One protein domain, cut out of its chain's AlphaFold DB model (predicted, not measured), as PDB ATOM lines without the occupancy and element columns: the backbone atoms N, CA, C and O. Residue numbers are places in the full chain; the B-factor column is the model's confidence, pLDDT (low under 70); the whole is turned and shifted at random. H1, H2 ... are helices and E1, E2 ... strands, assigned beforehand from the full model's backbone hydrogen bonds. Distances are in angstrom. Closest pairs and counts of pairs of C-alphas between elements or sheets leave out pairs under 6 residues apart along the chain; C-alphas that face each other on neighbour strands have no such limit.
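What this domain is: This is residues 4 to 123 of the 261 residues of an uncharacterized protein of viral metagenome (UniProt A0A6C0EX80). A twisted sheet of five strands curls round one long helix, H2, which covers one face. Short H1 packs on one end of H2, and H3 lies off the sheet, after a long link. The 120 printed residues run E1 H1 H2 E2 E3 E4 E5 H3, a mixed class; the sheet's order is E1 E5 E4 E3 E2, all antiparallel. The whole is compact, radius of gyration of the C-alphas 14.5 A, spanning 41 by 33 by 26 A.

Where its parts are: Find C-alpha 7 at (342.332, 354.247, 301.522), where E1, residues 7 to 11, begins. H1 follows at 16 to 22, then H2 at 29 to 49, 29.9 A long. E2, 54 to 64, measures 24.0 A and bends by 79 degrees at residue 57; E3, 67 to 77, measures 26.5 A and bends by 64 degrees at residue 70. E4 is 85 to 90, E5 95 to 99, and H3, 111 to 120, ends at C-alpha 120, (345.389, 362.977, 311.904).

How they stand to each other: Look first at edge strand E1: its N 8 is 2.8 A from O 98 of E5, within hydrogen-bond range. E2 to E5 form a meander, each strand the antiparallel neighbour of the one before; see N 62 and O 72 at 2.7 A, N 73 and O 87 at 2.7 A, and N 99 and O 86 at 2.8 A. H2 is on the sheet, making two layers, helix over sheet; its closest C-alphas to E2 are Arg 42 and Tyr 54, 5.6 A. H1 only grazes the sheet with residues 16 to 17. It touches H2, at residues 29 to 36 of H2 alone, at a steep tilt of 66 degrees, opposite ways; the closest C-alphas, Ile 20 and Lys 32, are 5.9 A apart. H3 is not on the sheet and is apart from H1 and H2. Every O i to N i+4 pair is within hydrogen-bond range in H1 and H2, and 5 of 6 in H3.

The domain as a whole: The C-alphas farthest apart, Pro 26 and Ser 112, are 43.4 A apart. The printed part has no cut, and the link E5 to H3, 11 residues, is long. Check residues 104 to 106, with pLDDT under 70.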
ATOM      1  N   SER A   4     338.124 356.014 304.397       79.12
ATOM      2  CA  SER A   4     337.720 355.109 303.307       79.12
ATOM      3  C   SER A   4     337.546 355.804 301.953       79.12
ATOM      4  O   SER A   4     337.513 355.137 300.926       79.12
ATOM      5  N   LYS A   5     337.489 357.145 301.933       82.50
ATOM      6  CA  LYS A   5     337.495 357.927 300.692       82.50
ATOM      7  C   LYS A   5     338.846 357.934 299.977       82.50
ATOM      8  O   LYS A   5     338.888 358.270 298.806       82.50
ATOM      9  N   ILE A   6     339.938 357.629 300.680       88.56
ATOM     10  CA  ILE A   6     341.300 357.642 300.121       88.56
ATOM     11  C   ILE A   6     341.911 356.252 300.166       88.56
ATOM     12  O   ILE A   6     342.525 355.821 299.193       88.56
ATOM     13  N   PHE A   7     341.744 355.557 301.292       91.69
ATOM     14  CA  PHE A   7     342.332 354.247 301.522       91.69
ATOM     15  C   PHE A   7     341.313 353.147 301.267       91.69
ATOM     16  O   PHE A   7     340.315 353.024 301.980       91.69
ATOM     17  N   LEU A   8     341.628 352.296 300.299       92.75
ATOM     18  CA  LEU A   8     340.969 351.020 300.086       92.75
ATOM     19  C   LEU A   8     341.804 349.941 300.771       92.75
ATOM     20  O   LEU A   8     342.971 349.737 300.428       92.75
ATOM     21  N   ARG A   9     341.216 349.285 301.772       94.62
ATOM     22  CA  ARG A   9     341.894 348.279 302.593       94.62
ATOM     23  C   ARG A   9     341.375 346.889 302.252       94.62
ATOM     24  O   ARG A   9     340.166 346.673 302.257       94.62
ATOM     25  N   PHE A  10     342.285 345.962 301.989       95.31
ATOM     26  CA  PHE A  10     341.971 344.569 301.678       95.31
ATOM     27  C   PHE A  10     342.714 343.663 302.646       95.31
ATOM     28  O   PHE A  10     343.871 343.919 302.963       95.31
ATOM     29  N   LYS A  11     342.037 342.619 303.121       96.31
ATOM     30  CA  LYS A  11     342.611 341.657 304.055       96.31
ATOM     31  C   LYS A  11     343.187 340.464 303.298       96.31
ATOM     32  O   LYS A  11     342.506 339.901 302.442       96.31
ATOM     33  N   GLU A  12     344.404 340.082 303.642       95.56
ATOM     34  CA  GLU A  12     345.087 338.899 303.135       95.56
ATOM     35  C   GLU A  12     344.841 337.681 304.045       95.56
ATOM     36  O   GLU A  12     344.518 337.838 305.227       95.56
ATOM     37  N   PRO A  13     344.959 336.449 303.518       94.12
ATOM     38  CA  PRO A  13     344.766 335.226 304.302       94.12
ATOM     39  C   PRO A  13     345.773 335.052 305.445       94.12
ATOM     40  O   PRO A  13     345.459 334.413 306.451       94.12
ATOM     41  N   MET A  14     346.982 335.592 305.296       95.62
ATOM     42  CA  MET A  14     348.005 335.611 306.336       95.62
ATOM     43  C   MET A  14     348.793 336.922 306.308       95.62
ATOM     44  O   MET A  14     348.642 337.752 305.413       95.62
ATOM     45  N   VAL A  15     349.659 337.093 307.307       97.06
ATOM     46  CA  VAL A  15     350.536 338.263 307.385       97.06
ATOM     47  C   VAL A  15     351.465 338.360 306.173       97.06
ATOM     48  O   VAL A  15     351.975 337.348 305.685       97.06
ATOM     49  N   ILE A  16     351.722 339.584 305.715       97.50
ATOM     50  CA  ILE A  16     352.342 339.879 304.419       97.50
ATOM     51  C   ILE A  16     353.703 339.197 304.239       97.50
ATOM     52  O   ILE A  16     353.964 338.641 303.173       97.50
ATOM     53  N   HIS A  17     354.575 339.176 305.256       95.94
ATOM     54  CA  HIS A  17     355.871 338.497 305.108       95.94
ATOM     55  C   HIS A  17     355.727 336.989 304.848       95.94
ATOM     56  O   HIS A  17     356.490 336.442 304.058       95.94
ATOM     57  N   LYS A  18     354.722 336.324 305.437       96.12
ATOM     58  CA  LYS A  18     354.474 334.895 305.193       96.12
ATOM     59  C   LYS A  18     353.933 334.646 303.790       96.12
ATOM     60  O   LYS A  18     354.339 333.670 303.166       96.12
ATOM     61  N   GLU A  19     353.060 335.522 303.287       95.38
ATOM     62  CA  GLU A  19     352.614 335.462 301.887       95.38
ATOM     63  C   GLU A  19     353.819 335.540 300.938       95.38
ATOM     64  O   GLU A  19     353.977 334.691 300.062       95.38
ATOM     65  N   ILE A  20     354.718 336.507 301.165       95.06
ATOM     66  CA  ILE A  20     355.940 336.699 300.369       95.06
ATOM     67  C   ILE A  20     356.847 335.463 300.438       95.06
ATOM     68  O   ILE A  20     357.309 334.981 299.401       95.06
ATOM     69  N   ASP A  21     357.092 334.923 301.633       93.25
ATOM     70  CA  ASP A  21     357.969 333.765 301.823       93.25
ATOM     71  C   ASP A  21     357.449 332.520 301.090       93.25
ATOM     72  O   ASP A  21     358.240 331.806 300.456       93.25
ATOM     73  N   ASN A  22     356.125 332.318 301.101       92.94
ATOM     74  CA  ASN A  22     355.431 331.191 300.473       92.94
ATOM     75  C   ASN A  22     355.308 331.297 298.944       92.94
ATOM     76  O   ASN A  22     354.920 330.317 298.295       92.94
ATOM     77  N   MET A  23     355.636 332.442 298.338       92.94
ATOM     78  CA  MET A  23     355.587 332.580 296.884       92.94
ATOM     79  C   MET A  23     356.553 331.603 296.207       92.94
ATOM     80  O   MET A  23     357.755 331.582 296.485       92.94
ATOM     81  N   LYS A  24     356.040 330.852 295.226       91.06
ATOM     82  CA  LYS A  24     356.821 329.949 294.359       91.06
ATOM     83  C   LYS A  24     357.601 330.712 293.279       91.06
ATOM     84  O   LYS A  24     357.652 330.293 292.125       91.06
ATOM     85  N   VAL A  25     358.171 331.857 293.642       88.19
ATOM     86  CA  VAL A  25     359.020 332.670 292.773       88.19
ATOM     87  C   VAL A  25     360.472 332.388 293.163       88.19
ATOM     88  O   VAL A  25     360.838 332.637 294.316       88.19
ATOM     89  N   PRO A  26     361.296 331.831 292.257       79.69
ATOM     90  CA  PRO A  26     362.716 331.656 292.524       79.69
ATOM     91  C   PRO A  26     363.389 333.030 292.613       79.69
ATOM     92  O   PRO A  26     363.076 333.918 291.822       79.69
ATOM     93  N   GLY A  27     364.305 333.199 293.566       86.56
ATOM     94  CA  GLY A  27     365.082 334.428 293.704       86.56
ATOM     95  C   GLY A  27     365.268 334.906 295.141       86.56
ATOM     96  O   GLY A  27     364.886 334.255 296.115       86.56
ATOM     97  N   SER A  28     365.889 336.074 295.241       92.62
ATOM     98  CA  SER A  28     366.091 336.860 296.454       92.62
ATOM     99  C   SER A  28     364.770 337.341 297.071       92.62
ATOM    100  O   SER A  28     363.736 337.430 296.407       92.62
ATOM    101  N   LEU A  29     364.815 337.742 298.347       89.88
ATOM    102  CA  LEU A  29     363.673 338.367 299.029       89.88
ATOM    103  C   LEU A  29     363.136 339.587 298.260       89.88
ATOM    104  O   LEU A  29     361.927 339.767 298.158       89.88
ATOM    105  N   ASN A  30     364.019 340.393 297.663       91.06
ATOM    106  CA  ASN A  30     363.622 341.561 296.872       91.06
ATOM    107  C   ASN A  30     362.819 341.175 295.621       91.06
ATOM    108  O   ASN A  30     361.864 341.864 295.266       91.06
ATOM    109  N   GLU A  31     363.172 340.069 294.962       92.50
ATOM    110  CA  GLU A  31     362.426 339.559 293.807       92.50
ATOM    111  C   GLU A  31     361.054 339.031 294.222       92.50
ATOM    112  O   GLU A  31     360.063 339.332 293.554       92.50
ATOM    113  N   LYS A  32     360.969 338.336 295.363       94.88
ATOM    114  CA  LYS A  32     359.688 337.901 295.936       94.88
ATOM    115  C   LYS A  32     358.801 339.087 296.325       94.88
ATOM    116  O   LYS A  32     357.637 339.116 295.940       94.88
ATOM    117  N   ILE A  33     359.351 340.105 296.993       94.75
ATOM    118  CA  ILE A  33     358.643 341.360 297.304       94.75
ATOM    119  C   ILE A  33     358.117 342.009 296.022       94.75
ATOM    120  O   ILE A  33     356.948 342.390 295.945       94.75
ATOM    121  N   LYS A  34     358.965 342.129 294.994       94.31
ATOM    122  CA  LYS A  34     358.572 342.736 293.720       94.31
ATOM    123  C   LYS A  34     357.454 341.951 293.042       94.31
ATOM    124  O   LYS A  34     356.523 342.570 292.520       94.31
ATOM    125  N   ALA A  35     357.536 340.623 293.055       94.81
ATOM    126  CA  ALA A  35     356.502 339.749 292.519       94.81
ATOM    127  C   ALA A  35     355.181 339.924 293.277       94.81
ATOM    128  O   ALA A  35     354.170 340.213 292.639       94.81
ATOM    129  N   PHE A  36     355.215 339.859 294.612       96.25
ATOM    130  CA  PHE A  36     354.055 340.056 295.481       96.25
ATOM    131  C   PHE A  36     353.354 341.385 295.188       96.25
ATOM    132  O   PHE A  36     352.194 341.419 294.782       96.25
ATOM    133  N   MET A  37     354.084 342.495 295.317       96.69
ATOM    134  CA  MET A  37     353.525 343.837 295.155       96.69
ATOM    135  C   MET A  37     352.982 344.048 293.731       96.69
ATOM    136  O   MET A  37     351.906 344.619 293.559       96.69
ATOM    137  N   SER A  38     353.670 343.525 292.706       95.50
ATOM    138  CA  SER A  38     353.215 343.601 291.309       95.50
ATOM    139  C   SER A  38     351.955 342.780 291.040       95.50
ATOM    140  O   SER A  38     351.100 343.210 290.263       95.50
ATOM    141  N   GLU A  39     351.834 341.598 291.646       95.31
ATOM    142  CA  GLU A  39     350.639 340.761 291.543       95.31
ATOM    143  C   GLU A  39     349.432 341.481 292.153       95.31
ATOM    144  O   GLU A  39     348.405 341.638 291.486       95.31
ATOM    145  N   LYS A  40     349.588 342.012 293.373       96.25
ATOM    146  CA  LYS A  40     348.530 342.759 294.067       96.25
ATOM    147  C   LYS A  40     348.151 344.041 293.330       96.25
ATOM    148  O   LYS A  40     346.965 344.305 293.145       96.25
ATOM    149  N   ALA A  41     349.130 344.796 292.831       94.69
ATOM    150  CA  ALA A  41     348.888 345.980 292.011       94.69
ATOM    151  C   ALA A  41     348.086 345.648 290.742       94.69
ATOM    152  O   ALA A  41     347.097 346.314 290.437       94.69
ATOM    153  N   ARG A  42     348.464 344.585 290.020       93.62
ATOM    154  CA  ARG A  42     347.751 344.143 288.813       93.62
ATOM    155  C   ARG A  42     346.314 343.733 289.122       93.62
ATOM    156  O   ARG A  42     345.402 344.132 288.396       93.62
ATOM    157  N   ALA A  43     346.116 342.942 290.178       93.31
ATOM    158  CA  ALA A  43     344.791 342.514 290.613       93.31
ATOM    159  C   ALA A  43     343.908 343.722 290.960       93.31
ATOM    160  O   ALA A  43     342.783 343.821 290.469       93.31
ATOM    161  N   PHE A  44     344.455 344.679 291.715       92.25
ATOM    162  CA  PHE A  44     343.767 345.910 292.081       92.25
ATOM    163  C   PHE A  44     343.372 346.751 290.863       92.25
ATOM    164  O   PHE A  44     342.199 347.080 290.721       92.25
ATOM    165  N   ILE A  45     344.299 347.060 289.948       90.06
ATOM    166  CA  ILE A  45     344.003 347.895 288.768       90.06
ATOM    167  C   ILE A  45     342.904 347.266 287.904       90.06
ATOM    168  O   ILE A  45     341.961 347.959 287.501       90.06
ATOM    169  N   LYS A  46     342.985 345.947 287.679       88.50
ATOM    170  CA  LYS A  46     341.989 345.195 286.909       88.50
ATOM    171  C   LYS A  46     340.614 345.218 287.577       88.50
ATOM    172  O   LYS A  46     339.608 345.368 286.886       88.50
ATOM    173  N   TYR A  47     340.569 345.085 288.901       87.31
ATOM    174  CA  TYR A  47     339.331 345.144 289.674       87.31
ATOM    175  C   TYR A  47     338.729 346.556 289.698       87.31
ATOM    176  O   TYR A  47     337.545 346.723 289.411       87.31
ATOM    177  N   TYR A  48     339.547 347.564 290.010       82.56
ATOM    178  CA  TYR A  48     339.093 348.915 290.335       82.56
ATOM    179  C   TYR A  48     338.719 349.742 289.104       82.56
ATOM    180  O   TYR A  48     337.765 350.510 289.149       82.56
ATOM    181  N   THR A  49     339.437 349.575 287.988       79.31
ATOM    182  CA  THR A  49     339.240 350.436 286.808       79.31
ATOM    183  C   THR A  49     338.733 349.707 285.572       79.31
ATOM    184  O   THR A  49     338.214 350.373 284.687       79.31
ATOM    185  N   LYS A  50     338.817 348.367 285.509       75.94
ATOM    186  CA  LYS A  50     338.437 347.466 284.389       75.94
ATOM    187  C   LYS A  50     339.057 347.756 283.008       75.94
ATOM    188  O   LYS A  50     339.265 346.814 282.251       75.94
ATOM    189  N   ILE A  51     339.349 349.013 282.677       79.06
ATOM    190  CA  ILE A  51     339.837 349.500 281.381       79.06
ATOM    191  C   ILE A  51     341.327 349.847 281.390       79.06
ATOM    192  O   ILE A  51     341.926 349.964 280.322       79.06
ATOM    193  N   LEU A  52     341.932 350.048 282.567       82.25
ATOM    194  CA  LEU A  52     343.359 350.343 282.668       82.25
ATOM    195  C   LEU A  52     344.156 349.051 282.796       82.25
ATOM    196  O   LEU A  52     343.705 348.068 283.385       82.25
ATOM    197  N   ASP A  53     345.376 349.088 282.271       84.25
ATOM    198  CA  ASP A  53     346.333 347.998 282.394       84.25
ATOM    199  C   ASP A  53     347.565 348.460 283.172       84.25
ATOM    200  O   ASP A  53     348.041 349.590 283.013       84.25
ATOM    201  N   TYR A  54     348.070 347.572 284.018       85.88
ATOM    202  CA  TYR A  54     349.214 347.809 284.885       85.88
ATOM    203  C   TYR A  54     350.509 347.928 284.067       85.88
ATOM    204  O   TYR A  54     350.754 347.148 283.141       85.88
ATOM    205  N   ASN A  55     351.359 348.894 284.424       86.38
ATOM    206  CA  ASN A  55     352.680 349.077 283.832       86.38
ATOM    207  C   ASN A  55     353.791 348.651 284.820       86.38
ATOM    208  O   ASN A  55     354.181 349.441 285.685       86.38
ATOM    209  N   PRO A  56     354.326 347.421 284.699       82.06
ATOM    210  CA  PRO A  56     355.357 346.914 285.605       82.06
ATOM    211  C   PRO A  56     356.727 347.569 285.428       82.06
ATOM    212  O   PRO A  56     357.531 347.514 286.353       82.06
ATOM    213  N   THR A  57     357.011 348.146 284.259       82.62
ATOM    214  CA  THR A  57     358.335 348.704 283.946       82.62
ATOM    215  C   THR A  57     358.555 350.046 284.638       82.62
ATOM    216  O   THR A  57     359.657 350.328 285.090       82.62
ATOM    217  N   GLU A  58     357.493 350.842 284.765       82.44
ATOM    218  CA  GLU A  58     357.541 352.179 285.379       82.44
ATOM    219  C   GLU A  58     357.272 352.155 286.890       82.44
ATOM    220  O   GLU A  58     357.565 353.117 287.596       82.44
ATOM    221  N   SER A  59     356.681 351.074 287.407       86.38
ATOM    222  CA  SER A  59     356.289 350.988 288.816       86.38
ATOM    223  C   SER A  59     357.497 350.771 289.727       86.38
ATOM    224  O   SER A  59     358.357 349.932 289.458       86.38
ATOM    225  N   GLN A  60     357.548 351.518 290.829       89.62
ATOM    226  CA  GLN A  60     358.712 351.581 291.718       89.62
ATOM    227  C   GLN A  60     358.325 351.220 293.146       89.62
ATOM    228  O   GLN A  60     357.272 351.641 293.629       89.62
ATOM    229  N   ILE A  61     359.189 350.448 293.810       93.19
ATOM    230  CA  ILE A  61     359.036 350.047 295.210       93.19
ATOM    231  C   ILE A  61     360.049 350.817 296.052       93.19
ATOM    232  O   ILE A  61     361.231 350.869 295.723       93.19
ATOM    233  N   TYR A  62     359.570 351.375 297.156       91.88
ATOM    234  CA  TYR A  62     360.325 352.167 298.104       91.88
ATOM    235  C   TYR A  62     360.278 351.505 299.475       91.88
ATOM    236  O   TYR A  62     359.223 351.072 299.950       91.88
ATOM    237  N   THR A  63     361.428 351.505 300.132       91.75
ATOM    238  CA  THR A  63     361.567 351.247 301.562       91.75
ATOM    239  C   THR A  63     362.154 352.491 302.207       91.75
ATOM    240  O   THR A  63     362.909 353.241 301.585       91.75
ATOM    241  N   LEU A  64     361.755 352.764 303.446       90.62
ATOM    242  CA  LEU A  64     362.162 353.977 304.144       90.62
ATOM    243  C   LEU A  64     362.840 353.590 305.456       90.62
ATOM    244  O   LEU A  64     362.244 352.838 306.226       90.62
ATOM    245  N   PRO A  65     364.045 354.114 305.756       90.31
ATOM    246  CA  PRO A  65     364.790 353.717 306.954       90.31
ATOM    247  C   PRO A  65     364.012 353.908 308.262       90.31
ATOM    248  O   PRO A  65     364.154 353.123 309.191       90.31
ATOM    249  N   TYR A  66     363.154 354.931 308.323       91.62
ATOM    250  CA  TYR A  66     362.339 355.253 309.496       91.62
ATOM    251  C   TYR A  66     361.017 354.461 309.577       91.62
ATOM    252  O   TYR A  66     360.283 354.603 310.552       91.62
ATOM    253  N   LEU A  67     360.706 353.635 308.570       94.62
ATOM    254  CA  LEU A  67     359.570 352.704 308.527       94.62
ATOM    255  C   LEU A  67     360.013 351.367 307.891       94.62
ATOM    256  O   LEU A  67     359.512 350.986 306.834       94.62
ATOM    257  N   PRO A  68     360.952 350.629 308.514       93.19
ATOM    258  CA  PRO A  68     361.649 349.508 307.874       93.19
ATOM    259  C   PRO A  68     360.760 348.287 307.605       93.19
ATOM    260  O   PRO A  68     361.115 347.425 306.807       93.19
ATOM    261  N   ARG A  69     359.607 348.198 308.278       95.50
ATOM    262  CA  ARG A  69     358.611 347.139 308.064       95.50
ATOM    263  C   ARG A  69     357.563 347.508 307.016       95.50
ATOM    264  O   ARG A  69     356.741 346.665 306.679       95.50
ATOM    265  N   TYR A  70     357.597 348.727 306.478       97.69
ATOM    266  CA  TYR A  70     356.655 349.173 305.459       97.69
ATOM    267  C   TYR A  70     357.269 349.132 304.061       97.69
ATOM    268  O   TYR A  70     358.401 349.572 303.845       97.69
ATOM    269  N   LEU A  71     356.480 348.655 303.103       97.44
ATOM    270  CA  LEU A  71     356.796 348.696 301.678       97.44
ATOM    271  C   LEU A  71     355.802 349.627 300.988       97.44
ATOM    272  O   LEU A  71     354.604 349.538 301.245       97.44
ATOM    273  N   TYR A  72     356.288 350.487 300.096       97.81
ATOM    274  CA  TYR A  72     355.466 351.410 299.312       97.81
ATOM    275  C   TYR A  72     355.709 351.162 297.833       97.81
ATOM    276  O   TYR A  72     356.854 351.097 297.407       97.81
ATOM    277  N   MET A  73     354.662 351.060 297.032       97.06
ATOM    278  CA  MET A  73     354.747 350.878 295.594       97.06
ATOM    279  C   MET A  73     353.908 351.927 294.889       97.06
ATOM    280  O   MET A  73     352.698 352.000 295.091       97.06
ATOM    281  N   VAL A  74     354.551 352.703 294.021       95.25
ATOM    282  CA  VAL A  74     353.856 353.584 293.081       95.25
ATOM    283  C   VAL A  74     353.482 352.753 291.866       95.25
ATOM    284  O   VAL A  74     354.342 352.139 291.235       95.25
ATOM    285  N   ILE A  75     352.189 352.716 291.567       93.56
ATOM    286  CA  ILE A  75     351.598 351.897 290.517       93.56
ATOM    287  C   ILE A  75     351.249 352.806 289.344       93.56
ATOM    288  O   ILE A  75     350.380 353.674 289.455       93.56
ATOM    289  N   PHE A  76     351.884 352.562 288.202       89.75
ATOM    290  CA  PHE A  76     351.553 353.231 286.947       89.75
ATOM    291  C   PHE A  76     350.669 352.356 286.064       89.75
ATOM    292  O   PHE A  76     350.717 351.123 286.111       89.75
ATOM    293  N   THR A  77     349.871 353.007 285.221       86.25
ATOM    294  CA  THR A  77     349.076 352.342 284.183       86.25
ATOM    295  C   THR A  77     349.621 352.679 282.800       86.25
ATOM    296  O   THR A  77     350.311 353.683 282.631       86.25
ATOM    297  N   LYS A  78     349.340 351.843 281.796       81.56
ATOM    298  CA  LYS A  78     349.839 352.050 280.424       81.56
ATOM    299  C   LYS A  78     349.220 353.271 279.735       81.56
ATOM    300  O   LYS A  78     349.896 353.943 278.966       81.56
ATOM    301  N   THR A  79     347.938 353.534 279.979       72.75
ATOM    302  CA  THR A  79     347.145 354.552 279.265       72.75
ATOM    303  C   THR A  79     346.923 355.826 280.073       72.75
ATOM    304  O   THR A  79     346.796 356.895 279.485       72.75
ATOM    305  N   ASN A  80     346.917 355.740 281.406       72.06
ATOM    306  CA  ASN A  80     346.698 356.865 282.314       72.06
ATOM    307  C   ASN A  80     347.936 357.073 283.200       72.06
ATOM    308  O   ASN A  80     347.931 356.832 284.410       72.06
ATOM    309  N   VAL A  81     349.050 357.443 282.563       70.88
ATOM    310  CA  VAL A  81     350.358 357.551 283.233       70.88
ATOM    311  C   VAL A  81     350.415 358.693 284.255       70.88
ATOM    312  O   VAL A  81     351.220 358.653 285.176       70.88
ATOM    313  N   ASN A  82     349.553 359.706 284.132       71.62
ATOM    314  CA  ASN A  82     349.578 360.943 284.924       71.62
ATOM    315  C   ASN A  82     348.773 360.898 286.228       71.62
ATOM    316  O   ASN A  82     348.689 361.911 286.933       71.62
ATOM    317  N   HIS A  83     348.182 359.746 286.532       82.38
ATOM    318  CA  HIS A  83     347.423 359.483 287.747       82.38
ATOM    319  C   HIS A  83     347.899 358.162 288.366       82.38
ATOM    320  O   HIS A  83     347.207 357.146 288.256       82.38
ATOM    321  N   PRO A  84     349.102 358.137 288.971       89.50
ATOM    322  CA  PRO A  84     349.566 356.941 289.654       89.50
ATOM    323  C   PRO A  84     348.634 356.585 290.815       89.50
ATOM    324  O   PRO A  84     347.972 357.451 291.393       89.50
ATOM    325  N   TYR A  85     348.630 355.303 291.164       92.50
ATOM    326  CA  TYR A  85     348.065 354.779 292.407       92.50
ATOM    327  C   TYR A  85     349.209 354.439 293.359       92.50
ATOM    328  O   TYR A  85     350.372 354.377 292.951       92.50
ATOM    329  N   LEU A  86     348.892 354.176 294.623       95.88
ATOM    330  CA  LEU A  86     349.882 353.686 295.574       95.88
ATOM    331  C   LEU A  86     349.364 352.449 296.296       95.88
ATOM    332  O   LEU A  86     348.246 352.458 296.794       95.88
ATOM    333  N   LEU A  87     350.195 351.421 296.396       97.44
ATOM    334  CA  LEU A  87     350.028 350.315 297.332       97.44
ATOM    335  C   LEU A  87     351.044 350.487 298.455       97.44
ATOM    336  O   LEU A  87     352.223 350.690 298.184       97.44
ATOM    337  N   TYR A  88     350.623 350.363 299.706       97.69
ATOM    338  CA  TYR A  88     351.555 350.158 300.803       97.69
ATOM    339  C   TYR A  88     351.077 349.068 301.755       97.69
ATOM    340  O   TYR A  88     349.880 348.808 301.897       97.69
ATOM    341  N   VAL A  89     352.044 348.416 302.390       97.94
ATOM    342  CA  VAL A  89     351.824 347.277 303.286       97.94
ATOM    343  C   VAL A  89     352.764 347.366 304.476       97.94
ATOM    344  O   VAL A  89     353.880 347.871 304.334       97.94
ATOM    345  N   ASN A  90     352.330 346.862 305.630       97.88
ATOM    346  CA  ASN A  90     353.229 346.520 306.723       97.88
ATOM    347  C   ASN A  90     353.532 345.021 306.631       97.88
ATOM    348  O   ASN A  90     352.625 344.204 306.559       97.88
ATOM    349  N   MET A  91     354.805 344.635 306.652       96.88
ATOM    350  CA  MET A  91     355.204 343.229 306.584       96.88
ATOM    351  C   MET A  91     354.673 342.390 307.759       96.88
ATOM    352  O   MET A  91     354.625 341.164 307.653       96.88
ATOM    353  N   ASP A  92     354.283 343.034 308.861       97.25
ATOM    354  CA  ASP A  92     353.801 342.390 310.085       97.25
ATOM    355  C   ASP A  92     352.269 342.340 310.219       97.25
ATOM    356  O   ASP A  92     351.774 341.741 311.172       97.25
ATOM    357  N   ASP A  93     351.516 342.944 309.294       97.06
ATOM    358  CA  ASP A  93     350.050 342.855 309.260       97.06
ATOM    359  C   ASP A  93     349.565 341.956 308.117       97.06
ATOM    360  O   ASP A  93     350.373 341.360 307.411       97.06
ATOM    361  N   ASP A  94     348.250 341.805 307.984       97.12
ATOM    362  CA  ASP A  94     347.569 341.111 306.891       97.12
ATOM    363  C   ASP A  94     346.731 342.085 306.041       97.12
ATOM    364  O   ASP A  94     345.709 341.701 305.473       97.12
ATOM    365  N   ILE A  95     347.119 343.365 305.965       97.50
ATOM    366  CA  ILE A  95     346.319 344.422 305.337       97.50
ATOM    367  C   ILE A  95     347.068 345.053 304.160       97.50
ATOM    368  O   ILE A  95     348.074 345.747 304.301       97.50
ATOM    369  N   LEU A  96     346.485 344.925 302.970       97.19
ATOM    370  CA  LEU A  96     346.858 345.729 301.812       97.19
ATOM    371  C   LEU A  96     346.161 347.080 301.874       97.19
ATOM    372  O   LEU A  96     344.937 347.146 301.989       97.19
ATOM    373  N   ASN A  97     346.924 348.159 301.727       97.06
ATOM    374  CA  ASN A  97     346.377 349.504 301.671       97.06
ATOM    375  C   ASN A  97     346.649 350.107 300.294       97.06
ATOM    376  O   ASN A  97     347.798 350.343 299.923       97.06
ATOM    377  N   PHE A  98     345.587 350.394 299.550       95.75
ATOM    378  CA  PHE A  98     345.662 351.113 298.287       95.75
ATOM    379  C   PHE A  98     345.176 352.541 298.473       95.75
ATOM    380  O   PHE A  98     344.120 352.768 299.061       95.75
ATOM    381  N   LEU A  99     345.927 353.500 297.947       94.06
ATOM    382  CA  LEU A  99     345.488 354.881 297.830       94.06
ATOM    383  C   LEU A  99     344.984 355.088 296.414       94.06
ATOM    384  O   LEU A  99     345.714 354.863 295.439       94.06
ATOM    385  N   ILE A 100     343.737 355.532 296.317       88.25
ATOM    386  CA  ILE A 100     343.189 355.997 295.048       88.25
ATOM    387  C   ILE A 100     343.868 357.305 294.662       88.25
ATOM    388  O   ILE A 100     344.341 358.034 295.523       88.25
ATOM    389  N   THR A 101     343.960 357.594 293.370       84.81
ATOM    390  CA  THR A 101     344.591 358.823 292.877       84.81
ATOM    391  C   THR A 101     343.713 360.053 293.138       84.81
ATOM    392  O   THR A 101     342.501 359.940 293.329       84.81
ATOM    393  N   SER A 102     344.305 361.249 293.151       83.25
ATOM    394  CA  SER A 102     343.550 362.500 293.270       83.25
ATOM    395  C   SER A 102     343.050 363.006 291.917       83.25
ATOM    396  O   SER A 102     343.802 362.997 290.933       83.25
ATOM    397  N   GLY A 103     341.840 363.559 291.889       76.31
ATOM    398  CA  GLY A 103     341.293 364.263 290.732       76.31
ATOM    399  C   GLY A 103     339.767 364.364 290.771       76.31
ATOM    400  O   GLY A 103     339.191 364.371 291.853       76.31
ATOM    401  N   SER A 104     339.136 364.533 289.609       66.56
ATOM    402  CA  SER A 104     337.720 364.909 289.475       66.56
ATOM    403  C   SER A 104     336.824 363.830 288.862       66.56
ATOM    404  O   SER A 104     335.651 364.097 288.622       66.56
ATOM    405  N   GLU A 105     337.362 362.652 288.542       69.94
ATOM    406  CA  GLU A 105     336.585 361.532 287.988       69.94
ATOM    407  C   GLU A 105     335.992 360.646 289.103       69.94
ATOM    408  O   GLU A 105     336.506 360.642 290.220       69.94
ATOM    409  N   ASP A 106     334.957 359.854 288.789       58.91
ATOM    410  CA  ASP A 106     334.128 359.070 289.739       58.91
ATOM    411  C   ASP A 106     334.891 358.115 290.683       58.91
ATOM    412  O   ASP A 106     334.341 357.640 291.676       58.91
ATOM    413  N   ILE A 107     336.160 357.829 290.396       74.44
ATOM    414  CA  ILE A 107     337.026 356.915 291.158       74.44
ATOM    415  C   ILE A 107     338.226 357.622 291.810       74.44
ATOM    416  O   ILE A 107     339.187 356.978 292.232       74.44
ATOM    417  N   GLN A 108     338.218 358.953 291.838       81.38
ATOM    418  CA  GLN A 108     339.324 359.770 292.326       81.38
ATOM    419  C   GLN A 108     338.938 360.483 293.625       81.38
ATOM    420  O   GLN A 108     337.799 360.903 293.819       81.38
ATOM    421  N   ALA A 109     339.901 360.622 294.535       85.31
ATOM    422  CA  ALA A 109     339.698 361.353 295.782       85.31
ATOM    423  C   ALA A 109     339.866 362.866 295.574       85.31
ATOM    424  O   ALA A 109     340.746 363.314 294.828       85.31
ATOM    425  N   ASN A 110     339.097 363.661 296.320       86.44
ATOM    426  CA  ASN A 110     339.309 365.105 296.375       86.44
ATOM    427  C   ASN A 110     340.583 365.424 297.158       86.44
ATOM    428  O   ASN A 110     340.849 364.825 298.197       86.44
ATOM    429  N   LEU A 111     341.333 366.440 296.724       86.31
ATOM    430  CA  LEU A 111     342.555 366.880 297.413       86.31
ATOM    431  C   LEU A 111     342.311 367.283 298.882       86.31
ATOM    432  O   LEU A 111     343.170 367.063 299.732       86.31
ATOM    433  N   SER A 112     341.127 367.807 299.215       87.06
ATOM    434  CA  SER A 112     340.752 368.163 300.592       87.06
ATOM    435  C   SER A 112     340.640 366.954 301.529       87.06
ATOM    436  O   SER A 112     340.961 367.062 302.719       87.06
ATOM    437  N   ASP A 113     340.244 365.787 301.007       89.69
ATOM    438  CA  ASP A 113     340.205 364.555 301.793       89.69
ATOM    439  C   ASP A 113     341.637 364.185 302.250       89.69
ATOM    440  O   ASP A 113     341.828 363.692 303.364       89.69
ATOM    441  N   TYR A 114     342.670 364.482 301.443       92.31
ATOM    442  CA  TYR A 114     344.066 364.166 301.779       92.31
ATOM    443  C   TYR A 114     344.597 365.037 302.911       92.31
ATOM    444  O   TYR A 114     345.226 364.512 303.827       92.31
ATOM    445  N   GLY A 115     344.314 366.345 302.900       90.62
ATOM    446  CA  GLY A 115     344.736 367.255 303.977       90.62
ATOM    447  C   GLY A 115     344.194 366.829 305.348       90.62
ATOM    448  O   GLY A 115     344.876 366.893 306.376       90.62
ATOM    449  N   THR A 116     342.983 366.275 305.342       89.12
ATOM    450  CA  THR A 116     342.322 365.719 306.523       89.12
ATOM    451  C   THR A 116     343.071 364.490 307.072       89.12
ATOM    452  O   THR A 116     343.299 364.382 308.283       89.12
ATOM    453  N   VAL A 117     343.546 363.599 306.192       91.00
ATOM    454  CA  VAL A 117     344.418 362.475 306.579       91.00
ATOM    455  C   VAL A 117     345.788 362.961 307.036       91.00
ATOM    456  O   VAL A 117     346.277 362.474 308.045       91.00
ATOM    457  N   ILE A 118     346.408 363.927 306.357       93.69
ATOM    458  CA  ILE A 118     347.729 364.448 306.749       93.69
ATOM    459  C   ILE A 118     347.720 364.942 308.203       93.69
ATOM    460  O   ILE A 118     348.664 364.710 308.961       93.69
ATOM    461  N   THR A 119     346.627 365.570 308.629       90.50
ATOM    462  CA  THR A 119     346.504 366.126 309.980       90.50
ATOM    463  C   THR A 119     346.482 365.045 311.069       90.50
ATOM    464  O   THR A 119     347.160 365.185 312.094       90.50
ATOM    465  N   SER A 120     345.742 363.955 310.855       90.44
ATOM    466  CA  SER A 120     345.389 362.977 311.904       90.44
ATOM    467  C   SER A 120     345.898 361.550 311.666       90.44
ATOM    468  O   SER A 120     345.826 360.721 312.569       90.44
ATOM    469  N   GLY A 121     346.407 361.261 310.472       92.81
ATOM    470  CA  GLY A 121     346.869 359.945 310.055       92.81
ATOM    471  C   GLY A 121     348.188 359.536 310.700       92.81
ATOM    472  O   GLY A 121     348.959 360.350 311.222       92.81
ATOM    473  N   THR A 122     348.453 358.237 310.637       94.31
ATOM    474  CA  THR A 122     349.702 357.627 311.099       94.31
ATOM    475  C   THR A 122     350.892 358.059 310.239       94.31
ATOM    476  O   THR A 122     350.737 358.447 309.079       94.31
ATOM    477  N   LYS A 123     352.124 357.925 310.759       95.25
ATOM    478  CA  LYS A 123     353.345 358.206 309.973       95.25
ATOM    479  C   LYS A 123     353.389 357.409 308.662       95.25
ATOM    480  O   LYS A 123     353.850 357.940 307.653       95.25
TER     481      LYS A 123